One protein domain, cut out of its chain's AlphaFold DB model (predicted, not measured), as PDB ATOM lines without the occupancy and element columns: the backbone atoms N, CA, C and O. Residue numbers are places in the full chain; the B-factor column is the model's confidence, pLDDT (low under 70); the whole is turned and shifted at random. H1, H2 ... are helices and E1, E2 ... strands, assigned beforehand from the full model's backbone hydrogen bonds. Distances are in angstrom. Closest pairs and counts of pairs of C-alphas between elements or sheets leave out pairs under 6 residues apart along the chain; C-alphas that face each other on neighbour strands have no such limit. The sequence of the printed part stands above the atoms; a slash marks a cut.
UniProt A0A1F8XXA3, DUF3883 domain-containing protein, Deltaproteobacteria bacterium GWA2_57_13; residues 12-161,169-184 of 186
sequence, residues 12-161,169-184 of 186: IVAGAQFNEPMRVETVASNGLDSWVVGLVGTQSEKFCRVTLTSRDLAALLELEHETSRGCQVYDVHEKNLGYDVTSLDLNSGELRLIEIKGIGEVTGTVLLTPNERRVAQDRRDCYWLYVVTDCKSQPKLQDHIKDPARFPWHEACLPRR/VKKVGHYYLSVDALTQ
ATOM      1  N   ILE A  12     -12.452  31.986 -12.500       86.81
ATOM      2  CA  ILE A  12     -12.978  31.234 -13.644       86.81
ATOM      3  C   ILE A  12     -12.162  31.626 -14.869       86.81
ATOM      4  O   ILE A  12     -12.038  32.806 -15.175       86.81
ATOM      5  N   VAL A  13     -11.612  30.636 -15.559       85.62
ATOM      6  CA  VAL A  13     -10.922  30.801 -16.834       85.62
ATOM      7  C   VAL A  13     -11.715  30.116 -17.937       85.62
ATOM      8  O   VAL A  13     -12.270  29.031 -17.756       85.62
ATOM      9  N   ALA A  14     -11.767  30.755 -19.095       80.56
ATOM     10  CA  ALA A  14     -12.359  30.208 -20.303       80.56
ATOM     11  C   ALA A  14     -11.381  30.420 -21.460       80.56
ATOM     12  O   ALA A  14     -10.667  31.417 -21.510       80.56
ATOM     13  N   GLY A  15     -11.322  29.459 -22.371       73.38
ATOM     14  CA  GLY A  15     -10.395  29.478 -23.495       73.38
ATOM     15  C   GLY A  15     -10.606  28.253 -24.369       73.38
ATOM     16  O   GLY A  15     -11.250  27.295 -23.944       73.38
ATOM     17  N   ALA A  16     -10.061  28.270 -25.582       69.56
ATOM     18  CA  ALA A  16     -10.260  27.187 -26.547       69.56
ATOM     19  C   ALA A  16      -9.680  25.840 -26.084       69.56
ATOM     20  O   ALA A  16     -10.137  24.790 -26.529       69.56
ATOM     21  N   GLN A  17      -8.721  25.854 -25.152       71.88
ATOM     22  CA  GLN A  17      -8.208  24.639 -24.513       71.88
ATOM     23  C   GLN A  17      -9.207  23.950 -23.560       71.88
ATOM     24  O   GLN A  17      -8.920  22.858 -23.066       71.88
ATOM     25  N   PHE A  18     -10.362  24.562 -23.277       82.25
ATOM     26  CA  PHE A  18     -11.377  24.029 -22.371       82.25
ATOM     27  C   PHE A  18     -12.724  23.870 -23.084       82.25
ATOM     28  O   PHE A  18     -13.161  24.738 -23.833       82.25
ATOM     29  N   ASN A  19     -13.424  22.769 -22.808       83.56
ATOM     30  CA  ASN A  19     -14.759  22.516 -23.373       83.56
ATOM     31  C   ASN A  19     -15.879  23.278 -22.642       83.56
ATOM     32  O   ASN A  19     -17.025  23.284 -23.082       83.56
ATOM     33  N   GLU A  20     -15.563  23.873 -21.497       84.81
ATOM     34  CA  GLU A  20     -16.463  24.635 -20.638       84.81
ATOM     35  C   GLU A  20     -15.634  25.621 -19.793       84.81
ATOM     36  O   GLU A  20     -14.415  25.452 -19.703       84.81
ATOM     37  N   PRO A  21     -16.247  26.630 -19.147       88.44
ATOM     38  CA  PRO A  21     -15.533  27.474 -18.195       88.44
ATOM     39  C   PRO A  21     -15.001  26.642 -17.023       88.44
ATOM     40  O   PRO A  21     -15.723  25.807 -16.466       88.44
ATOM     41  N   MET A  22     -13.756  26.894 -16.631       91.75
ATOM     42  CA  MET A  22     -13.032  26.130 -15.619       91.75
ATOM     43  C   MET A  22     -12.723  27.013 -14.413       91.75
ATOM     44  O   MET A  22     -12.125  28.075 -14.562       91.75
ATOM     45  N   ARG A  23     -13.081  26.579 -13.205       91.81
ATOM     46  CA  ARG A  23     -12.673  27.247 -11.967       91.81
ATOM     47  C   ARG A  23     -11.306  26.738 -11.523       91.81
ATOM     48  O   ARG A  23     -11.054  25.536 -11.517       91.81
ATOM     49  N   VAL A  24     -10.431  27.658 -11.153       91.19
ATOM     50  CA  VAL A  24      -9.095  27.374 -10.635       91.19
ATOM     51  C   VAL A  24      -9.208  26.951  -9.178       91.19
ATOM     52  O   VAL A  24      -9.682  27.717  -8.346       91.19
ATOM     53  N   GLU A  25      -8.768  25.740  -8.868       92.06
ATOM     54  CA  GLU A  25      -8.806  25.180  -7.511       92.06
ATOM     55  C   GLU A  25      -7.431  25.211  -6.849       92.06
ATOM     56  O   GLU A  25      -7.331  25.421  -5.649       92.06
ATOM     57  N   THR A  26      -6.360  25.002  -7.620       88.75
ATOM     58  CA  THR A  26      -4.986  25.021  -7.097       88.75
ATOM     59  C   THR A  26      -4.025  25.581  -8.127       88.75
ATOM     60  O   THR A  26      -4.191  25.364  -9.331       88.75
ATOM     61  N   VAL A  27      -2.984  26.265  -7.655       87.56
ATOM     62  CA  VAL A  27      -1.919  26.806  -8.506       87.56
ATOM     63  C   VAL A  27      -0.572  26.526  -7.852       87.56
ATOM     64  O   VAL A  27      -0.297  26.961  -6.735       87.56
ATOM     65  N   ALA A  28       0.298  25.819  -8.568       85.75
ATOM     66  CA  ALA A  28       1.653  25.522  -8.124       85.75
ATOM     67  C   ALA A  28       2.665  25.878  -9.215       85.75
ATOM     68  O   ALA A  28       2.505  25.488 -10.368       85.75
ATOM     69  N   SER A  29       3.735  26.592  -8.867       83.69
ATOM     70  CA  SER A  29       4.833  26.856  -9.805       83.69
ATOM     71  C   SER A  29       5.555  25.550 -10.169       83.69
ATOM     72  O   SER A  29       5.845  24.738  -9.292       83.69
ATOM     73  N   ASN A  30       5.865  25.348 -11.452       84.19
ATOM     74  CA  ASN A  30       6.472  24.123 -11.997       84.19
ATOM     75  C   ASN A  30       7.757  24.400 -12.804       84.19
ATOM     76  O   ASN A  30       8.073  23.724 -13.784       84.19
ATOM     77  N   GLY A  31       8.511  25.415 -12.392       77.38
ATOM     78  CA  GLY A  31       9.739  25.836 -13.055       77.38
ATOM     79  C   GLY A  31       9.813  27.349 -13.171       77.38
ATOM     80  O   GLY A  31       9.162  28.072 -12.419       77.38
ATOM     81  N   LEU A  32      10.637  27.819 -14.108       73.25
ATOM     82  CA  LEU A  32      10.858  29.250 -14.305       73.25
ATOM     83  C   LEU A  32       9.689  29.942 -15.008       73.25
ATOM     84  O   LEU A  32       9.447  31.101 -14.710       73.25
ATOM     85  N   ASP A  33       8.994  29.270 -15.925       80.62
ATOM     86  CA  ASP A  33       7.989  29.901 -16.796       80.62
ATOM     87  C   ASP A  33       6.742  29.027 -16.981       80.62
ATOM     88  O   ASP A  33       6.117  29.009 -18.042       80.62
ATOM     89  N   SER A  34       6.429  28.221 -15.964       85.19
ATOM     90  CA  SER A  34       5.312  27.285 -16.007       85.19
ATOM     91  C   SER A  34       4.665  27.060 -14.642       85.19
ATOM     92  O   SER A  34       5.318  27.092 -13.596       85.19
ATOM     93  N   TRP A  35       3.366  26.774 -14.670       88.19
ATOM     94  CA  TRP A  35       2.519  26.494 -13.516       88.19
ATOM     95  C   TRP A  35       1.713  25.236 -13.756       88.19
ATOM     96  O   TRP A  35       1.154  25.041 -14.829       88.19
ATOM     97  N   VAL A  36       1.617  24.394 -12.739       88.62
ATOM     98  CA  VAL A  36       0.630  23.326 -12.680       88.62
ATOM     99  C   VAL A  36      -0.623  23.898 -12.037       88.62
ATOM    100  O   VAL A  36      -0.598  24.329 -10.884       88.62
ATOM    101  N   VAL A  37      -1.712  23.901 -12.798       90.00
ATOM    102  CA  VAL A  37      -3.006  24.435 -12.378       90.00
ATOM    103  C   VAL A  37      -4.003  23.289 -12.277       90.00
ATOM    104  O   VAL A  37      -4.198  22.530 -13.232       90.00
ATOM    105  N   GLY A  38      -4.608  23.141 -11.101       90.88
ATOM    106  CA  GLY A  38      -5.775  22.293 -10.898       90.88
ATOM    107  C   GLY A  38      -7.035  23.079 -11.226       90.88
ATOM    108  O   GLY A  38      -7.258  24.156 -10.676       90.88
ATOM    109  N   LEU A  39      -7.839  22.538 -12.129       92.12
ATOM    110  CA  LEU A  39      -9.039  23.158 -12.668       92.12
ATOM    111  C   LEU A  39     -10.239  22.236 -12.444       92.12
ATOM    112  O   LEU A  39     -10.102  21.014 -12.519       92.12
ATOM    113  N   VAL A  40     -11.419  22.814 -12.233       93.81
ATOM    114  CA  VAL A  40     -12.692  22.088 -12.170       93.81
ATOM    115  C   VAL A  40     -13.711  22.698 -13.130       93.81
ATOM    116  O   VAL A  40     -13.883  23.915 -13.172       93.81
ATOM    117  N   GLY A  41     -14.376  21.857 -13.923       92.56
ATOM    118  CA  GLY A  41     -15.434  22.296 -14.835       92.56
ATOM    119  C   GLY A  41     -16.604  22.915 -14.073       92.56
ATOM    120  O   GLY A  41     -17.096  22.331 -13.109       92.56
ATOM    121  N   THR A  42     -17.050  24.099 -14.493       92.50
ATOM    122  CA  THR A  42     -18.167  24.804 -13.838       92.50
ATOM    123  C   THR A  42     -19.522  24.132 -14.060       92.50
ATOM    124  O   THR A  42     -20.432  24.365 -13.269       92.50
ATOM    125  N   GLN A  43     -19.661  23.299 -15.098       92.38
ATOM    126  CA  GLN A  43     -20.880  22.544 -15.390       92.38
ATOM    127  C   GLN A  43     -20.691  21.050 -15.121       92.38
ATOM    128  O   GLN A  43     -21.569  20.420 -14.540       92.38
ATOM    129  N   SER A  44     -19.566  20.463 -15.543       93.25
ATOM    130  CA  SER A  44     -19.345  19.017 -15.398       93.25
ATOM    131  C   SER A  44     -18.780  18.586 -14.047       93.25
ATOM    132  O   SER A  44     -18.743  17.384 -13.779       93.25
ATOM    133  N   GLU A  45     -18.276  19.531 -13.247       91.19
ATOM    134  CA  GLU A  45     -17.541  19.284 -11.998       91.19
ATOM    135  C   GLU A  45     -16.332  18.341 -12.164       91.19
ATOM    136  O   GLU A  45     -15.812  17.773 -11.202       91.19
ATOM    137  N   LYS A  46     -15.840  18.163 -13.399       90.62
ATOM    138  CA  LYS A  46     -14.672  17.327 -13.671       90.62
ATOM    139  C   LYS A  46     -13.393  18.069 -13.338       90.62
ATOM    140  O   LYS A  46     -13.158  19.173 -13.824       90.62
ATOM    141  N   PHE A  47     -12.535  17.401 -12.579       91.56
ATOM    142  CA  PHE A  47     -11.205  17.891 -12.259       91.56
ATOM    143  C   PHE A  47     -10.222  17.557 -13.379       91.56
ATOM    144  O   PHE A  47     -10.138  16.413 -13.834       91.56
ATOM    145  N   CYS A  48      -9.426  18.541 -13.784       88.19
ATOM    146  CA  CYS A  48      -8.262  18.328 -14.626       88.19
ATOM    147  C   CYS A  48      -7.054  19.082 -14.069       88.19
ATOM    148  O   CYS A  48      -7.173  20.041 -13.307       88.19
ATOM    149  N   ARG A  49      -5.864  18.605 -14.422       90.12
ATOM    150  CA  ARG A  49      -4.604  19.229 -14.032       90.12
ATOM    151  C   ARG A  49      -3.798  19.495 -15.288       90.12
ATOM    152  O   ARG A  49      -3.500  18.559 -16.025       90.12
ATOM    153  N   VAL A  50      -3.460  20.757 -15.512       88.06
ATOM    154  CA  VAL A  50      -2.777  21.217 -16.724       88.06
ATOM    155  C   VAL A  50      -1.502  21.964 -16.362       88.06
ATOM    156  O   VAL A  50      -1.398  22.529 -15.275       88.06
ATOM    157  N   THR A  51      -0.533  21.958 -17.271       88.88
ATOM    158  CA  THR A  51       0.651  22.813 -17.166       88.88
ATOM    159  C   THR A  51       0.449  24.005 -18.088       88.88
ATOM    160  O   THR A  51       0.309  23.808 -19.291       88.88
ATOM    161  N   LEU A  52       0.435  25.212 -17.531       87.62
ATOM    162  CA  LEU A  52       0.336  26.470 -18.267       87.62
ATOM    163  C   LEU A  52       1.691  27.169 -18.275       87.62
ATOM    164  O   LEU A  52       2.402  27.150 -17.273       87.62
ATOM    165  N   THR A  53       2.036  27.793 -19.389       89.06
ATOM    166  CA  THR A  53       3.200  28.670 -19.551       89.06
ATOM    167  C   THR A  53       2.809  30.140 -19.416       89.06
ATOM    168  O   THR A  53       1.622  30.478 -19.387       89.06
ATOM    169  N   SER A  54       3.790  31.049 -19.388       86.00
ATOM    170  CA  SER A  54       3.506  32.494 -19.396       86.00
ATOM    171  C   SER A  54       2.715  32.929 -20.625       86.00
ATOM    172  O   SER A  54       1.906  33.850 -20.536       86.00
ATOM    173  N   ARG A  55       2.917  32.255 -21.766       86.12
ATOM    174  CA  ARG A  55       2.128  32.481 -22.980       86.12
ATOM    175  C   ARG A  55       0.678  32.052 -22.788       86.12
ATOM    176  O   ARG A  55      -0.210  32.805 -23.158       86.12
ATOM    177  N   ASP A  56       0.444  30.886 -22.191       87.06
ATOM    178  CA  ASP A  56      -0.915  30.365 -21.999       87.06
ATOM    179  C   ASP A  56      -1.716  31.248 -21.034       87.06
ATOM    180  O   ASP A  56      -2.895  31.510 -21.258       87.06
ATOM    181  N   LEU A  57      -1.065  31.761 -19.986       84.94
ATOM    182  CA  LEU A  57      -1.671  32.732 -19.074       84.94
ATOM    183  C   LEU A  57      -1.988  34.055 -19.774       84.94
ATOM    184  O   LEU A  57      -3.083  34.586 -19.604       84.94
ATOM    185  N   ALA A  58      -1.056  34.565 -20.584       86.06
ATOM    186  CA  ALA A  58      -1.288  35.757 -21.392       86.06
ATOM    187  C   ALA A  58      -2.470  35.557 -22.353       86.06
ATOM    188  O   ALA A  58      -3.342  36.416 -22.444       86.06
ATOM    189  N   ALA A  59      -2.540  34.398 -23.012       86.88
ATOM    190  CA  ALA A  59      -3.619  34.061 -23.929       86.88
ATOM    191  C   ALA A  59      -4.979  34.020 -23.227       86.88
ATOM    192  O   ALA A  59      -5.930  34.610 -23.726       86.88
ATOM    193  N   LEU A  60      -5.074  33.395 -22.050       85.38
ATOM    194  CA  LEU A  60      -6.318  33.364 -21.276       85.38
ATOM    195  C   LEU A  60      -6.810  34.768 -20.899       85.38
ATOM    196  O   LEU A  60      -7.993  35.056 -21.069       85.38
ATOM    197  N   LEU A  61      -5.910  35.644 -20.440       83.31
ATOM    198  CA  LEU A  61      -6.255  37.021 -20.067       83.31
ATOM    199  C   LEU A  61      -6.750  37.835 -21.271       83.31
ATOM    200  O   LEU A  61      -7.723  38.580 -21.163       83.31
ATOM    201  N   GLU A  62      -6.107  37.677 -22.426       85.88
ATOM    202  CA  GLU A  62      -6.460  38.416 -23.641       85.88
ATOM    203  C   GLU A  62      -7.738  37.890 -24.300       85.88
ATOM    204  O   GLU A  62      -8.556  38.673 -24.780       85.88
ATOM    205  N   LEU A  63      -7.963  36.573 -24.287       85.69
ATOM    206  CA  LEU A  63      -9.214  35.980 -24.762       85.69
ATOM    207  C   LEU A  63     -10.404  36.468 -23.926       85.69
ATOM    208  O   LEU A  63     -11.443  36.825 -24.488       85.69
ATOM    209  N   GLU A  64     -10.253  36.518 -22.601       83.31
ATOM    210  CA  GLU A  64     -11.264  37.074 -21.697       83.31
ATOM    211  C   GLU A  64     -11.508  38.559 -21.994       83.31
ATOM    212  O   GLU A  64     -12.659  38.979 -22.141       83.31
ATOM    213  N   HIS A  65     -10.438  39.341 -22.170       85.38
ATOM    214  CA  HIS A  65     -10.530  40.755 -22.513       85.38
ATOM    215  C   HIS A  65     -11.290  40.987 -23.829       85.38
ATOM    216  O   HIS A  65     -12.271  41.733 -23.851       85.38
ATOM    217  N   GLU A  66     -10.900  40.319 -24.916       87.94
ATOM    218  CA  GLU A  66     -11.554  40.455 -26.223       87.94
ATOM    219  C   GLU A  66     -13.015  39.980 -26.190       87.94
ATOM    220  O   GLU A  66     -13.889  40.621 -26.773       87.94
ATOM    221  N   THR A  67     -13.314  38.914 -25.443       85.56
ATOM    222  CA  THR A  67     -14.694  38.435 -25.265       85.56
ATOM    223  C   THR A  67     -15.536  39.450 -24.488       85.56
ATOM    224  O   THR A  67     -16.680  39.717 -24.856       85.56
ATOM    225  N   SER A  68     -14.972  40.080 -23.451       85.94
ATOM    226  CA  SER A  68     -15.658  41.112 -22.657       85.94
ATOM    227  C   SER A  68     -15.981  42.380 -23.459       85.94
ATOM    228  O   SER A  68     -16.939  43.085 -23.144       85.94
ATOM    229  N   ARG A  69     -15.230  42.639 -24.540       85.75
ATOM    230  CA  ARG A  69     -15.510  43.709 -25.510       85.75
ATOM    231  C   ARG A  69     -16.673  43.382 -26.454       85.75
ATOM    232  O   ARG A  69     -17.078  44.247 -27.225       85.75
ATOM    233  N   GLY A  70     -17.218  42.165 -26.399       87.00
ATOM    234  CA  GLY A  70     -18.293  41.700 -27.278       87.00
ATOM    235  C   GLY A  70     -17.811  41.193 -28.640       87.00
ATOM    236  O   GLY A  70     -18.627  41.029 -29.548       87.00
ATOM    237  N   CYS A  71     -16.508  40.948 -28.798       89.62
ATOM    238  CA  CYS A  71     -15.949  40.399 -30.029       89.62
ATOM    239  C   CYS A  71     -16.200  38.886 -30.132       89.62
ATOM    240  O   CYS A  71     -16.232  38.165 -29.133       89.62
ATOM    241  N   GLN A  72     -16.308  38.381 -31.360       90.31
ATOM    242  CA  GLN A  72     -16.185  36.954 -31.642       90.31
ATOM    243  C   GLN A  72     -14.707  36.577 -31.692       90.31
ATOM    244  O   GLN A  72     -13.982  37.004 -32.592       90.31
ATOM    245  N   VAL A  73     -14.271  35.779 -30.722       91.50
ATOM    246  CA  VAL A  73     -12.864  35.428 -30.531       91.50
ATOM    247  C   VAL A  73     -12.633  33.958 -30.870       91.50
ATOM    248  O   VAL A  73     -13.342  33.077 -30.386       91.50
ATOM    249  N   TYR A  74     -11.626  33.692 -31.698       90.25
ATOM    250  CA  TYR A  74     -11.252  32.356 -32.143       90.25
ATOM    251  C   TYR A  74      -9.765  32.120 -31.934       90.25
ATOM    252  O   TYR A  74      -8.933  32.859 -32.464       90.25
ATOM    253  N   ASP A  75      -9.438  31.038 -31.243       89.44
ATOM    254  CA  ASP A  75      -8.071  30.544 -31.167       89.44
ATOM    255  C   ASP A  75      -7.696  29.810 -32.469       89.44
ATOM    256  O   ASP A  75      -8.421  28.941 -32.972       89.44
ATOM    257  N   VAL A  76      -6.572  30.209 -33.060       92.31
ATOM    258  CA  VAL A  76      -6.025  29.665 -34.301       92.31
ATOM    259  C   VAL A  76      -4.532  29.340 -34.202       92.31
ATOM    260  O   VAL A  76      -3.927  29.055 -35.240       92.31
ATOM    261  N   HIS A  77      -3.941  29.329 -33.001       89.69
ATOM    262  CA  HIS A  77      -2.492  29.170 -32.820       89.69
ATOM    263  C   HIS A  77      -1.941  27.881 -33.462       89.69
ATOM    264  O   HIS A  77      -0.867  27.883 -34.069       89.69
ATOM    265  N   GLU A  78      -2.707  26.785 -33.441       88.06
ATOM    266  CA  GLU A  78      -2.312  25.506 -34.056       88.06
ATOM    267  C   GLU A  78      -2.427  25.489 -35.590       88.06
ATOM    268  O   GLU A  78      -1.891  24.603 -36.257       88.06
ATOM    269  N   LYS A  79      -3.102  26.477 -36.191       89.94
ATOM    270  CA  LYS A  79      -3.352  26.530 -37.641       89.94
ATOM    271  C   LYS A  79      -2.170  27.093 -38.437       89.94
ATOM    272  O   LYS A  79      -2.252  27.176 -39.662       89.94
ATOM    273  N   ASN A  80      -1.081  27.483 -37.765       90.50
ATOM    274  CA  ASN A  80       0.139  28.029 -38.374       90.50
ATOM    275  C   ASN A  80      -0.123  29.247 -39.291       90.50
ATOM    276  O   ASN A  80       0.532  29.439 -40.320       90.50
ATOM    277  N   LEU A  81      -1.091  30.090 -38.915       93.06
ATOM    278  CA  LEU A  81      -1.488  31.274 -39.689       93.06
ATOM    279  C   LEU A  81      -0.573  32.489 -39.465       93.06
ATOM    280  O   LEU A  81      -0.735  33.498 -40.146       93.06
ATOM    281  N   GLY A  82       0.406  32.379 -38.560       93.38
ATOM    282  CA  GLY A  82       1.338  33.455 -38.202       93.38
ATOM    283  C   GLY A  82       0.789  34.432 -37.159       93.38
ATOM    284  O   GLY A  82       1.278  35.556 -37.079       93.38
ATOM    285  N   TYR A  83      -0.249  34.025 -36.432       95.75
ATOM    286  CA  TYR A  83      -0.833  34.705 -35.280       95.75
ATOM    287  C   TYR A  83      -1.633  33.680 -34.455       95.75
ATOM    288  O   TYR A  83      -1.944  32.595 -34.962       95.75
ATOM    289  N   ASP A  84      -1.984  34.033 -33.220       92.56
ATOM    290  CA  ASP A  84      -2.618  33.129 -32.257       92.56
ATOM    291  C   ASP A  84      -4.141  33.246 -32.237       92.56
ATOM    292  O   ASP A  84      -4.839  32.237 -32.195       92.56
ATOM    293  N   VAL A  85      -4.679  34.466 -32.301       93.94
ATOM    294  CA  VAL A  85      -6.108  34.728 -32.090       93.94
ATOM    295  C   VAL A  85      -6.698  35.560 -33.227       93.94
ATOM    296  O   VAL A  85      -6.091  36.505 -33.724       93.94
ATOM    297  N   THR A  86      -7.915  35.212 -33.644       94.88
ATOM    298  CA  THR A  86      -8.763  36.052 -34.501       94.88
ATOM    299  C   THR A  86      -9.860  36.662 -33.638       94.88
ATOM    300  O   THR A  86     -10.662  35.916 -33.089       94.88
ATOM    301  N   SER A  87      -9.918  37.986 -33.532       95.25
ATOM    302  CA  SER A  87     -10.997  38.709 -32.854       95.25
ATOM    303  C   SER A  87     -11.757  39.555 -33.872       95.25
ATOM    304  O   SER A  87     -11.149  40.324 -34.618       95.25
ATOM    305  N   LEU A  88     -13.073  39.367 -33.955       94.44
ATOM    306  CA  LEU A  88     -13.957  40.079 -34.874       94.44
ATOM    307  C   LEU A  88     -15.048  40.798 -34.086       94.44
ATOM    308  O   LEU A  88     -15.901  40.159 -33.471       94.44
ATOM    309  N   ASP A  89     -15.062  42.122 -34.152       93.31
ATOM    310  CA  ASP A  89     -16.189  42.908 -33.663       93.31
ATOM    311  C   ASP A  89     -17.268  42.983 -34.751       93.31
ATOM    312  O   ASP A  89     -17.079  43.607 -35.796       93.31
ATOM    313  N   LEU A  90     -18.417  42.347 -34.511       89.75
ATOM    314  CA  LEU A  90     -19.536  42.335 -35.459       89.75
ATOM    315  C   LEU A  90     -20.239  43.691 -35.587       89.75
ATOM    316  O   LEU A  90     -20.908  43.928 -36.591       89.75
ATOM    317  N   ASN A  91     -20.107  44.570 -34.591       89.88
ATOM    318  CA  ASN A  91     -20.762  45.874 -34.612       89.88
ATOM    319  C   ASN A  91     -19.986  46.865 -35.480       89.88
ATOM    320  O   ASN A  91     -20.584  47.600 -36.265       89.88
ATOM    321  N   SER A  92     -18.657  46.888 -35.345       91.44
ATOM    322  CA  SER A  92     -17.784  47.794 -36.102       91.44
ATOM    323  C   SER A  92     -17.214  47.183 -37.385       91.44
ATOM    324  O   SER A  92     -16.785  47.919 -38.273       91.44
ATOM    325  N   GLY A  93     -17.192  45.852 -37.496       91.06
ATOM    326  CA  GLY A  93     -16.466  45.129 -38.540       91.06
ATOM    327  C   GLY A  93     -14.949  45.099 -38.323       91.06
ATOM    328  O   GLY A  93     -14.220  44.696 -39.231       91.06
ATOM    329  N   GLU A  94     -14.447  45.535 -37.158       93.81
ATOM    330  CA  GLU A  94     -13.016  45.509 -36.857       93.81
ATOM    331  C   GLU A  94     -12.523  44.061 -36.726       93.81
ATOM    332  O   GLU A  94     -12.959  43.304 -35.860       93.81
ATOM    333  N   LEU A  95     -11.566  43.699 -37.582       95.19
ATOM    334  CA  LEU A  95     -10.834  42.442 -37.509       95.19
ATOM    335  C   LEU A  95      -9.476  42.673 -36.843       95.19
ATOM    336  O   LEU A  95      -8.692  43.515 -37.289       95.19
ATOM    337  N   ARG A  96      -9.166  41.872 -35.823       96.50
ATOM    338  CA  ARG A  96      -7.849  41.807 -35.187       96.50
ATOM    339  C   ARG A  96      -7.260  40.409 -35.332       96.50
ATOM    340  O   ARG A  96      -7.854  39.417 -34.916       96.50
ATOM    341  N   LEU A  97      -6.075  40.348 -35.924       97.00
ATOM    342  CA  LEU A  97      -5.216  39.174 -35.981       97.00
ATOM    343  C   LEU A  97      -4.142  39.357 -34.918       97.00
ATOM    344  O   LEU A  97      -3.248  40.184 -35.079       97.00
ATOM    345  N   ILE A  98      -4.293  38.657 -33.806       96.31
ATOM    346  CA  ILE A  98      -3.571  38.933 -32.573       96.31
ATOM    347  C   ILE A  98      -2.494  37.868 -32.378       96.31
ATOM    348  O   ILE A  98      -2.787  36.674 -32.328       96.31
ATOM    349  N   GLU A  99      -1.250  38.307 -32.243       96.94
ATOM    350  CA  GLU A  99      -0.138  37.494 -31.751       96.94
ATOM    351  C   GLU A  99       0.100  37.797 -30.271       96.94
ATOM    352  O   GLU A  99       0.227  38.968 -29.900       96.94
ATOM    353  N   ILE A 100       0.186  36.758 -29.434       94.44
ATOM    354  CA  ILE A 100       0.257  36.908 -27.976       94.44
ATOM    355  C   ILE A 100       1.637  36.506 -27.469       94.44
ATOM    356  O   ILE A 100       2.130  35.401 -27.717       94.44
ATOM    357  N   LYS A 101       2.263  37.394 -26.694       92.62
ATOM    358  CA  LYS A 101       3.584  37.171 -26.100       92.62
ATOM    359  C   LYS A 101       3.526  37.350 -24.588       92.62
ATOM    360  O   LYS A 101       3.325  38.452 -24.086       92.62
ATOM    361  N   GLY A 102       3.742  36.251 -23.872       88.56
ATOM    362  CA  GLY A 102       3.931  36.256 -22.426       88.56
ATOM    363  C   GLY A 102       5.407  36.404 -22.069       88.56
ATOM    364  O   GLY A 102       6.252  35.683 -22.600       88.56
ATOM    365  N   ILE A 103       5.717  37.329 -21.166       88.25
ATOM    366  CA  ILE A 103       7.056  37.567 -20.631       88.25
ATOM    367  C   ILE A 103       6.985  37.413 -19.116       88.25
ATOM    368  O   ILE A 103       6.237  38.111 -18.434       88.25
ATOM    369  N   GLY A 104       7.790  36.497 -18.581       83.88
ATOM    370  CA  GLY A 104       7.801  36.205 -17.151       83.88
ATOM    371  C   GLY A 104       8.239  37.377 -16.265       83.88
ATOM    372  O   GLY A 104       7.760  37.495 -15.146       83.88
ATOM    373  N   GLU A 105       9.129  38.239 -16.752       86.00
ATOM    374  CA  GLU A 105       9.675  39.391 -16.019       86.00
ATOM    375  C   GLU A 105       8.969  40.705 -16.402       86.00
ATOM    376  O   GLU A 105       8.292  40.783 -17.427       86.00
ATOM    377  N   VAL A 106       9.167  41.765 -15.609       85.38
ATOM    378  CA  VAL A 106       8.638  43.117 -15.900       85.38
ATOM    379  C   VAL A 106       9.208  43.678 -17.207       85.38
ATOM    380  O   VAL A 106       8.494  44.301 -17.986       85.38
ATOM    381  N   THR A 107      10.493  43.436 -17.459       85.75
ATOM    382  CA  THR A 107      11.190  43.831 -18.689       85.75
ATOM    383  C   THR A 107      11.575  42.596 -19.481       85.75
ATOM    384  O   THR A 107      11.959  41.579 -18.902       85.75
ATOM    385  N   GLY A 108      11.572  42.683 -20.807       87.56
ATOM    386  CA  GLY A 108      11.981  41.553 -21.628       87.56
ATOM    387  C   GLY A 108      12.148  41.887 -23.095       87.56
ATOM    388  O   GLY A 108      12.106  43.043 -23.517       87.56
ATOM    389  N   THR A 109      12.368  40.833 -23.871       90.50
ATOM    390  CA  THR A 109      12.482  40.906 -25.324       90.50
ATOM    391  C   THR A 109      11.335  40.127 -25.940       90.50
ATOM    392  O   THR A 109      11.142  38.952 -25.634       90.50
ATOM    393  N   VAL A 110      10.593  40.779 -26.825       92.94
ATOM    394  CA  VAL A 110       9.600  40.128 -27.664       92.94
ATOM    395  C   VAL A 110      10.311  39.424 -28.809       92.94
ATOM    396  O   VAL A 110      11.212  39.988 -29.429       92.94
ATOM    397  N   LEU A 111       9.895  38.194 -29.096       92.75
ATOM    398  CA  LEU A 111      10.425  37.375 -30.179       92.75
ATOM    399  C   LEU A 111       9.316  37.076 -31.183       92.75
ATOM    400  O   LEU A 111       8.311  36.483 -30.804       92.75
ATOM    401  N   LEU A 112       9.520  37.425 -32.452       93.81
ATOM    402  CA  LEU A 112       8.656  37.004 -33.554       93.81
ATOM    403  C   LEU A 112       9.333  35.920 -34.388       93.81
ATOM    404  O   LEU A 112      10.516  36.011 -34.744       93.81
ATOM    405  N   THR A 113       8.570  34.897 -34.757       93.56
ATOM    406  CA  THR A 113       9.015  33.935 -35.766       93.56
ATOM    407  C   THR A 113       9.008  34.569 -37.162       93.56
ATOM    408  O   THR A 113       8.354  35.589 -37.397       93.56
ATOM    409  N   PRO A 114       9.713  33.984 -38.148       93.12
ATOM    410  CA  PRO A 114       9.684  34.507 -39.506       93.12
ATOM    411  C   PRO A 114       8.294  34.490 -40.144       93.12
ATOM    412  O   PRO A 114       8.004  35.353 -40.966       93.12
ATOM    413  N   ASN A 115       7.431  33.540 -39.761       94.38
ATOM    414  CA  ASN A 115       6.056  33.499 -40.251       94.38
ATOM    415  C   ASN A 115       5.220  34.638 -39.649       94.38
ATOM    416  O   ASN A 115       4.575  35.361 -40.400       94.38
ATOM    417  N   GLU A 116       5.305  34.849 -38.331       95.75
ATOM    418  CA  GLU A 116       4.639  35.965 -37.640       95.75
ATOM    419  C   GLU A 116       5.071  37.316 -38.210       95.75
ATOM    420  O   GLU A 116       4.234  38.118 -38.617       95.75
ATOM    421  N   ARG A 117       6.387  37.548 -38.339       95.00
ATOM    422  CA  ARG A 117       6.919  38.801 -38.897       95.00
ATOM    423  C   ARG A 117       6.390  39.061 -40.304       95.00
ATOM    424  O   ARG A 117       6.028  40.197 -40.601       95.00
ATOM    425  N   ARG A 118       6.365  38.031 -41.156       95.44
ATOM    426  CA  ARG A 118       5.868  38.133 -42.531       95.44
ATOM    427  C   ARG A 118       4.383  38.492 -42.548       95.44
ATOM    428  O   ARG A 118       4.000  39.435 -43.226       95.44
ATOM    429  N   VAL A 119       3.555  37.794 -41.771       96.75
ATOM    430  CA  VAL A 119       2.110  38.067 -41.726       96.75
ATOM    431  C   VAL A 119       1.827  39.455 -41.150       96.75
ATOM    432  O   VAL A 119       0.989  40.170 -41.694       96.75
ATOM    433  N   ALA A 120       2.585  39.889 -40.141       96.38
ATOM    434  CA  ALA A 120       2.513  41.250 -39.618       96.38
ATOM    435  C   ALA A 120       2.864  42.313 -40.674       96.38
ATOM    436  O   ALA A 120       2.286  43.396 -40.672       96.38
ATOM    437  N   GLN A 121       3.800  42.025 -41.587       96.12
ATOM    438  CA  GLN A 121       4.143  42.921 -42.701       96.12
ATOM    439  C   GLN A 121       3.074  42.944 -43.793       96.12
ATOM    440  O   GLN A 121       2.855  44.006 -44.378       96.12
ATOM    441  N   ASP A 122       2.441  41.798 -44.053       96.75
ATOM    442  CA  ASP A 122       1.410  41.630 -45.079       96.75
ATOM    443  C   ASP A 122       0.060  42.234 -44.643       96.75
ATOM    444  O   ASP A 122      -0.706  42.698 -45.484       96.75
ATOM    445  N   ARG A 123      -0.243  42.235 -43.335       96.25
ATOM    446  CA  ARG A 123      -1.562  42.578 -42.765       96.25
ATOM    447  C   ARG A 123      -1.509  43.697 -41.718       96.25
ATOM    448  O   ARG A 123      -2.107  43.602 -40.651       96.25
ATOM    449  N   ARG A 124      -0.762  44.764 -41.996       96.12
ATOM    450  CA  ARG A 124      -0.471  45.855 -41.037       96.12
ATOM    451  C   ARG A 124      -1.706  46.545 -40.450       96.12
ATOM    452  O   ARG A 124      -1.673  47.043 -39.332       96.12
ATOM    453  N   ASP A 125      -2.786  46.594 -41.215       95.88
ATOM    454  CA  ASP A 125      -4.047  47.251 -40.879       95.88
ATOM    455  C   ASP A 125      -4.885  46.494 -39.839       95.88
ATOM    456  O   ASP A 125      -5.703  47.111 -39.150       95.88
ATOM    457  N   CYS A 126      -4.659  45.188 -39.697       95.69
ATOM    458  CA  CYS A 126      -5.417  44.311 -38.809       95.69
ATOM    459  C   CYS A 126      -4.540  43.407 -37.930       95.69
ATOM    460  O   CYS A 126      -5.086  42.655 -37.129       95.69
ATOM    461  N   TYR A 127      -3.210  43.471 -38.035       97.69
ATOM    462  CA  TYR A 127      -2.297  42.704 -37.188       97.69
ATOM    463  C   TYR A 127      -1.959  43.457 -35.900       97.69
ATOM    464  O   TYR A 127      -1.507  44.607 -35.927       97.69
ATOM    465  N   TRP A 128      -2.135  42.768 -34.779       97.00
ATOM    466  CA  TRP A 128      -1.914  43.280 -33.437       97.00
ATOM    467  C   TRP A 128      -0.948  42.382 -32.673       97.00
ATOM    468  O   TRP A 128      -0.981  41.160 -32.790       97.00
ATOM    469  N   LEU A 129      -0.085  43.005 -31.878       95.81
ATOM    470  CA  LEU A 129       0.804  42.326 -30.947       95.81
ATOM    471  C   LEU A 129       0.367  42.661 -29.525       95.81
ATOM    472  O   LEU A 129       0.349  43.828 -29.129       95.81
ATOM    473  N   TYR A 130       0.000  41.624 -28.787       94.56
ATOM    474  CA  TYR A 130      -0.465  41.698 -27.413       94.56
ATOM    475  C   TYR A 130       0.646  41.154 -26.511       94.56
ATOM    476  O   TYR A 130       1.145  40.043 -26.720       94.56
ATOM    477  N   VAL A 131       1.097  41.966 -25.555       91.81
ATOM    478  CA  VAL A 131       2.234  41.638 -24.687       91.81
ATOM    479  C   VAL A 131       1.786  41.682 -23.238       91.81
ATOM    480  O   VAL A 131       1.302  42.703 -22.755       91.81
ATOM    481  N   VAL A 132       2.012  40.583 -22.527       89.44
ATOM    482  CA  VAL A 132       1.798  40.505 -21.083       89.44
ATOM    483  C   VAL A 132       3.151  40.318 -20.418       89.44
ATOM    484  O   VAL A 132       3.878  39.374 -20.723       89.44
ATOM    485  N   THR A 133       3.507  41.241 -19.534       89.44
ATOM    486  CA  THR A 133       4.754  41.211 -18.754       89.44
ATOM    487  C   THR A 133       4.496  40.753 -17.331       89.44
ATOM    488  O   THR A 133       3.355  40.768 -16.877       89.44
ATOM    489  N   ASP A 134       5.562  40.440 -16.597       86.56
ATOM    490  CA  ASP A 134       5.503  40.080 -15.179       86.56
ATOM    491  C   ASP A 134       4.613  38.847 -14.917       86.56
ATOM    492  O   ASP A 134       4.010  38.689 -13.855       86.56
ATOM    493  N   CYS A 135       4.543  37.926 -15.893       83.06
ATOM    494  CA  CYS A 135       3.748  36.703 -15.773       83.06
ATOM    495  C   CYS A 135       4.208  35.807 -14.611       83.06
ATOM    496  O   CYS A 135       3.429  34.985 -14.141       83.06
ATOM    497  N   LYS A 136       5.447  35.960 -14.116       80.56
ATOM    498  CA  LYS A 136       5.945  35.216 -12.948       80.56
ATOM    499  C   LYS A 136       5.305  35.642 -11.636       80.56
ATOM    500  O   LYS A 136       5.234  34.829 -10.712       80.56
ATOM    501  N   SER A 137       4.899  36.905 -11.540       80.88
ATOM    502  CA  SER A 137       4.304  37.460 -10.335       80.88
ATOM    503  C   SER A 137       2.900  37.978 -10.632       80.88
ATOM    504  O   SER A 137       1.939  37.211 -10.576       80.88
ATOM    505  N   GLN A 138       2.766  39.245 -10.998       79.69
ATOM    506  CA  GLN A 138       1.504  39.866 -11.343       79.69
ATOM    507  C   GLN A 138       1.483  40.200 -12.838       79.69
ATOM    508  O   GLN A 138       2.031  41.234 -13.215       79.69
ATOM    509  N   PRO A 139       0.805  39.391 -13.677       83.94
ATOM    510  CA  PRO A 139       0.666  39.656 -15.097       83.94
ATOM    511  C   PRO A 139       0.127  41.062 -15.319       83.94
ATOM    512  O   PRO A 139      -0.918  41.443 -14.782       83.94
ATOM    513  N   LYS A 140       0.860  41.833 -16.112       83.88
ATOM    514  CA  LYS A 140       0.502  43.188 -16.511       83.88
ATOM    515  C   LYS A 140       0.338  43.223 -18.011       83.88
ATOM    516  O   LYS A 140       1.294  42.972 -18.748       83.88
ATOM    517  N   LEU A 141      -0.881  43.548 -18.417       85.19
ATOM    518  CA  LEU A 141      -1.210  43.865 -19.792       85.19
ATOM    519  C   LEU A 141      -0.451  45.127 -20.198       85.19
ATOM    520  O   LEU A 141      -0.563  46.150 -19.522       85.19
ATOM    521  N   GLN A 142       0.339  45.039 -21.261       89.06
ATOM    522  CA  GLN A 142       0.890  46.216 -21.923       89.06
ATOM    523  C   GLN A 142      -0.120  46.745 -22.941       89.06
ATOM    524  O   GLN A 142      -1.059  46.044 -23.320       89.06
ATOM    525  N   ASP A 143       0.091  47.972 -23.410       87.19
ATOM    526  CA  ASP A 143      -0.747  48.541 -24.463       87.19
ATOM    527  C   ASP A 143      -0.731  47.653 -25.714       87.19
ATOM    528  O   ASP A 143       0.319  47.194 -26.170       87.19
ATOM    529  N   HIS A 144      -1.912  47.425 -26.288       92.06
ATOM    530  CA  HIS A 144      -2.071  46.635 -27.504       92.06
ATOM    531  C   HIS A 144      -1.445  47.343 -28.708       92.06
ATOM    532  O   HIS A 144      -1.797  48.474 -29.050       92.06
ATOM    533  N   ILE A 145      -0.542  46.659 -29.411       93.81
ATOM    534  CA  ILE A 145       0.279  47.280 -30.451       93.81
ATOM    535  C   ILE A 145      -0.276  46.947 -31.830       93.81
ATOM    536  O   ILE A 145      -0.076  45.843 -32.341       93.81
ATOM    537  N   LYS A 146      -0.918  47.927 -32.469       95.06
ATOM    538  CA  LYS A 146      -1.306  47.845 -33.883       95.06
ATOM    539  C   LYS A 146      -0.112  48.095 -34.802       95.06
ATOM    540  O   LYS A 146       0.676  49.009 -34.553       95.06
ATOM    541  N   ASP A 147      -0.022  47.329 -35.891       95.31
ATOM    542  CA  ASP A 147       1.100  47.361 -36.839       95.31
ATOM    543  C   ASP A 147       2.457  47.233 -36.118       95.31
ATOM    544  O   ASP A 147       3.303  48.130 -36.196       95.31
ATOM    545  N   PRO A 148       2.728  46.109 -35.422       95.19
ATOM    546  CA  PRO A 148       4.046  45.879 -34.835       95.19
ATOM    547  C   PRO A 148       5.137  45.825 -35.915       95.19
ATOM    548  O   PRO A 148       6.327  45.917 -35.617       95.19
ATOM    549  N   ALA A 149       4.767  45.695 -37.192       94.50
ATOM    550  CA  ALA A 149       5.717  45.641 -38.280       94.50
ATOM    551  C   ALA A 149       6.427  46.967 -38.573       94.50
ATOM    552  O   ALA A 149       7.480  46.918 -39.224       94.50
ATOM    553  N   ARG A 150       5.897  48.093 -38.077       94.50
ATOM    554  CA  ARG A 150       6.492  49.435 -38.180       94.50
ATOM    555  C   ARG A 150       7.803  49.601 -37.410       94.50
ATOM    556  O   ARG A 150       8.598  50.467 -37.758       94.50
ATOM    557  N   PHE A 151       8.030  48.787 -36.381       93.38
ATOM    558  CA  PHE A 151       9.205  48.910 -35.521       93.38
ATOM    559  C   PHE A 151      10.473  48.316 -36.166       93.38
ATOM    560  O   PHE A 151      10.386  47.394 -36.990       93.38
ATOM    561  N   PRO A 152      11.672  48.806 -35.790       91.94
ATOM    562  CA  PRO A 152      12.946  48.341 -36.337       91.94
ATOM    563  C   PRO A 152      13.411  47.034 -35.669       91.94
ATOM    564  O   PRO A 152      14.350  47.013 -34.879       91.94
ATOM    565  N   TRP A 153      12.744  45.924 -35.987       93.00
ATOM    566  CA  TRP A 153      13.087  44.600 -35.458       93.00
ATOM    567  C   TRP A 153      14.516  44.167 -35.810       93.00
ATOM    568  O   TRP A 153      14.933  44.256 -36.966       93.00
ATOM    569  N   HIS A 154      15.230  43.606 -34.834       92.00
ATOM    570  CA  HIS A 154      16.557  43.034 -35.043       92.00
ATOM    571  C   HIS A 154      16.477  41.571 -35.488       92.00
ATOM    572  O   HIS A 154      15.665  40.800 -34.981       92.00
ATOM    573  N   GLU A 155      17.347  41.169 -36.413       90.88
ATOM    574  CA  GLU A 155      17.417  39.794 -36.910       90.88
ATOM    575  C   GLU A 155      18.397  38.948 -36.089       90.88
ATOM    576  O   GLU A 155      19.605  39.196 -36.077       90.88
ATOM    577  N   ALA A 156      17.901  37.881 -35.466       83.94
ATOM    578  CA  ALA A 156      18.733  36.848 -34.866       83.94
ATOM    579  C   ALA A 156      18.932  35.692 -35.859       83.94
ATOM    580  O   ALA A 156      17.997  34.965 -36.213       83.94
ATOM    581  N   CYS A 157      20.170  35.495 -36.316       78.00
ATOM    582  CA  CYS A 157      20.543  34.358 -37.158       78.00
ATOM    583  C   CYS A 157      20.847  33.126 -36.296       78.00
ATOM    584  O   CYS A 157      21.661  33.198 -35.376       78.00
ATOM    585  N   LEU A 158      20.264  31.971 -36.628       61.56
ATOM    586  CA  LEU A 158      20.615  30.720 -35.950       61.56
ATOM    587  C   LEU A 158      22.017  30.252 -36.381       61.56
ATOM    588  O   LEU A 158      22.290  30.194 -37.589       61.56
ATOM    589  N   PRO A 159      22.898  29.859 -35.440       54.62
ATOM    590  CA  PRO A 159      24.163  29.230 -35.789       54.62
ATOM    591  C   PRO A 159      23.875  27.874 -36.444       54.62
ATOM    592  O   PRO A 159      23.277  26.982 -35.839       54.62
ATOM    593  N   ARG A 160      24.272  27.695 -37.710       55.84
ATOM    594  CA  ARG A 160      24.113  26.398 -38.380       55.84
ATOM    595  C   ARG A 160      25.169  25.413 -37.878       55.84
ATOM    596  O   ARG A 160      26.363  25.666 -38.024       55.84
ATOM    597  N   ARG A 161      24.725  24.254 -37.370       52.47
ATOM    598  CA  ARG A 161      25.553  23.039 -37.265       52.47
ATOM    599  C   ARG A 161      26.116  22.731 -38.661       52.47
ATOM    600  O   ARG A 161      25.343  22.558 -39.597       52.47
ATOM    601  N   VAL A 169      23.497  31.136 -47.518       58.00
ATOM    602  CA  VAL A 169      22.279  31.902 -47.235       58.00
ATOM    603  C   VAL A 169      22.104  31.873 -45.719       58.00
ATOM    604  O   VAL A 169      21.847  30.811 -45.145       58.00
ATOM    605  N   LYS A 170      22.322  33.013 -45.046       60.94
ATOM    606  CA  LYS A 170      21.994  33.166 -43.620       60.94
ATOM    607  C   LYS A 170      20.478  33.019 -43.489       60.94
ATOM    608  O   LYS A 170      19.740  33.756 -44.131       60.94
ATOM    609  N   LYS A 171      20.007  32.045 -42.707       66.19
ATOM    610  CA  LYS A 171      18.578  31.900 -42.408       66.19
ATOM    611  C   LYS A 171      18.296  32.639 -41.105       66.19
ATOM    612  O   LYS A 171      18.842  32.256 -40.069       66.19
ATOM    613  N   VAL A 172      17.467  33.677 -41.171       76.31
ATOM    614  CA  VAL A 172      16.964  34.362 -39.975       76.31
ATOM    615  C   VAL A 172      16.145  33.360 -39.164       76.31
ATOM    616  O   VAL A 172      15.289  32.661 -39.711       76.31
ATOM    617  N   GLY A 173      16.480  33.235 -37.882       79.38
ATOM    618  CA  GLY A 173      15.791  32.363 -36.938       79.38
ATOM    619  C   GLY A 173      14.592  33.060 -36.332       79.38
ATOM    620  O   GLY A 173      13.479  32.567 -36.468       79.38
ATOM    621  N   HIS A 174      14.830  34.223 -35.723       88.38
ATOM    622  CA  HIS A 174      13.819  35.032 -35.047       88.38
ATOM    623  C   HIS A 174      14.093  36.523 -35.248       88.38
ATOM    624  O   HIS A 174      15.224  36.926 -35.531       88.38
ATOM    625  N   TYR A 175      13.049  37.323 -35.074       92.00
ATOM    626  CA  TYR A 175      13.121  38.774 -34.975       92.00
ATOM    627  C   TYR A 175      12.906  39.168 -33.522       92.00
ATOM    628  O   TYR A 175      12.065  38.564 -32.859       92.00
ATOM    629  N   TYR A 176      13.645  40.150 -33.020       92.00
ATOM    630  CA  TYR A 176      13.547  40.532 -31.617       92.00
ATOM    631  C   TYR A 176      13.558  42.043 -31.393       92.00
ATOM    632  O   TYR A 176      14.162  42.792 -32.165       92.00
ATOM    633  N   LEU A 177      12.869  42.473 -30.335       92.69
ATOM    634  CA  LEU A 177      12.792  43.867 -29.896       92.69
ATOM    635  C   LEU A 177      12.487  43.926 -28.393       92.69
ATOM    636  O   LEU A 177      11.764  43.069 -27.884       92.69
ATOM    637  N   SER A 178      13.041  44.898 -27.665       90.44
ATOM    638  CA  SER A 178      12.716  45.065 -26.242       90.44
ATOM    639  C   SER A 178      11.282  45.560 -26.060       90.44
ATOM    640  O   SER A 178      10.761  46.298 -26.895       90.44
ATOM    641  N   VAL A 179      10.649  45.175 -24.950       85.69
ATOM    642  CA  VAL A 179       9.306  45.669 -24.594       85.69
ATOM    643  C   VAL A 179       9.304  47.192 -24.468       85.69
ATOM    644  O   VAL A 179       8.412  47.841 -24.996       85.69
ATOM    645  N   ASP A 180      10.341  47.777 -23.867       85.38
ATOM    646  CA  ASP A 180      10.428  49.233 -23.699       85.38
ATOM    647  C   ASP A 180      10.465  49.979 -25.043       85.38
ATOM    648  O   ASP A 180       9.888  51.053 -25.181       85.38
ATOM    649  N   ALA A 181      11.104  49.400 -26.066       82.88
ATOM    650  CA  ALA A 181      11.138  49.988 -27.406       82.88
ATOM    651  C   ALA A 181       9.789  49.886 -28.141       82.88
ATOM    652  O   ALA A 181       9.577  50.574 -29.136       82.88
ATOM    653  N   LEU A 182       8.892  49.014 -27.674       80.62
ATOM    654  CA  LEU A 182       7.549  48.827 -28.215       80.62
ATOM    655  C   LEU A 182       6.512  49.754 -27.558       80.62
ATOM    656  O   LEU A 182       5.512  50.077 -28.197       80.62
ATOM    657  N   THR A 183       6.746  50.173 -26.312       73.06
ATOM    658  CA  THR A 183       5.809  50.978 -25.508       73.06
ATOM    659  C   THR A 183       6.135  52.472 -25.484       73.06
ATOM    660  O   THR A 183       5.288  53.279 -25.109       73.06
ATOM    661  N   GLN A 184       7.334  52.879 -25.909       65.31
ATOM    662  CA  GLN A 184       7.681  54.297 -26.033       65.31
ATOM    663  C   GLN A 184       7.030  54.932 -27.277       65.31
ATOM    664  O   GLN A 184       7.061  54.334 -28.357       65.31
TER     665      GLN A 184
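This is residues 12 to 161 and 169 to 184 of the 186 residues of the protein "DUF3883 domain-containing protein" of Deltaproteobacteria bacterium GWA2_57_13 (UniProt A0A1F8XXA3). Three small sheets follow one another through the domain: a four-stranded sheet, E4 E5 E6 E8, curls round the long helix H1 in the middle, an antiparallel three-stranded sheet of E1, E2 and E3 lies at one end, and a second one of E7, E10 and E9 lies at the other end. The short helix H2 packs on the opposite face of the middle sheet from H1 and on the sheet E7 E10 E9, and the small helix H3 follows E10. The printed part has 166 residues with three named helices and ten named strands, in the order E1 E2 E3 H1 E4 E5 E6 E7 H2 E8 E9 E10 H3; the middle sheet is mixed, and the class is mixed, helices and strands. The whole is compact, with a radius of gyration of the C-alphas of 16.8 A and spans of 53 by 43 by 31 A.

The largest sheet runs E4, residues 72 to 75, E5, residues 85 to 88, E6, residues 95 to 102, and E8, residues 127 to 133, and is only just strongly twisted, with C-alphas up to 4.0 A off its best plane. E4, E5 and E6 form a meander, each strand the antiparallel neighbour of the one before; N 74 and O 86 are 2.8 A apart, and N 87 and O 96 are 2.9 A apart. E6 and E8 are parallel at 28 degrees, with N 128 and O 97 at 2.8 A. This sheet curls round H1, residues 54 to 68, whose closest C-alphas to E6 are those of Arg 55 and Gly 102, 4.2 A apart. H2, residues 114 to 122, is on the opposite face, at a height over the sheet of 10.1 A; the C-alphas of Ala 120 and Tyr 127, 5.6 A apart, are its closest to E8. H2 is also on the sheet of E7, residues 109 to 112, E10, residues 172 to 178, and E9, residues 154 to 157, and stands up from it at 61 degrees. There N 112 and O 175 are 2.8 A apart, and N 156 and O 174 are 2.8 A apart. H3, residues 179 to 183, only grazes this sheet. E1, residues 22 to 29, E2, residues 34 to 41, and E3, residues 47 to 53, form another meander, strongly twisted, with N 25 and O 38 at 2.8 A and N 37 and O 50 at 2.8 A. H1 is on this sheet too; the C-alphas of Ser 34 and Ser 54 are 6.5 A apart. E1 and E8 are apart, for instance. In H1, H2 and H3 every O i to N i+4 pair is within hydrogen-bond range.

E6 is 22.0 A long, from C-alpha 95 at (-10.834, 42.442, -37.509) to C-alpha 102 at (3.931, 36.256, -22.426). H1 measures 21.3 A, E8 19.8 A and E10 17.9 A. E1, 18.8 A long, begins with C-alpha 22 at (-13.032, 26.130, -15.619) and bends by 68 degrees at residue 25; E2 measures 21.4 A and E3 19.4 A. E4, E5, E7, E9 and H2 are shorter, and H3 ends with C-alpha 183 at (5.809, 50.978, -25.508).

The C-alphas of Glu 45 and Val 169 are the two farthest apart, at 54.6 A. Residues 162 to 168 are cut out, and C-alphas 161 and 169 are 13.7 A apart across the cut, which lies in the link from E9 to E10. Of the links that are printed whole, the one from E8 to E9 is long, with 20 residues; its residues 145 to 146 pair antiparallel with residues 128 to 129 of E8. The mean pLDDT of the printed part is 87.7, and residue 16, residues 158 to 161, residues 169 to 171 and residue 184 of this model are under 70.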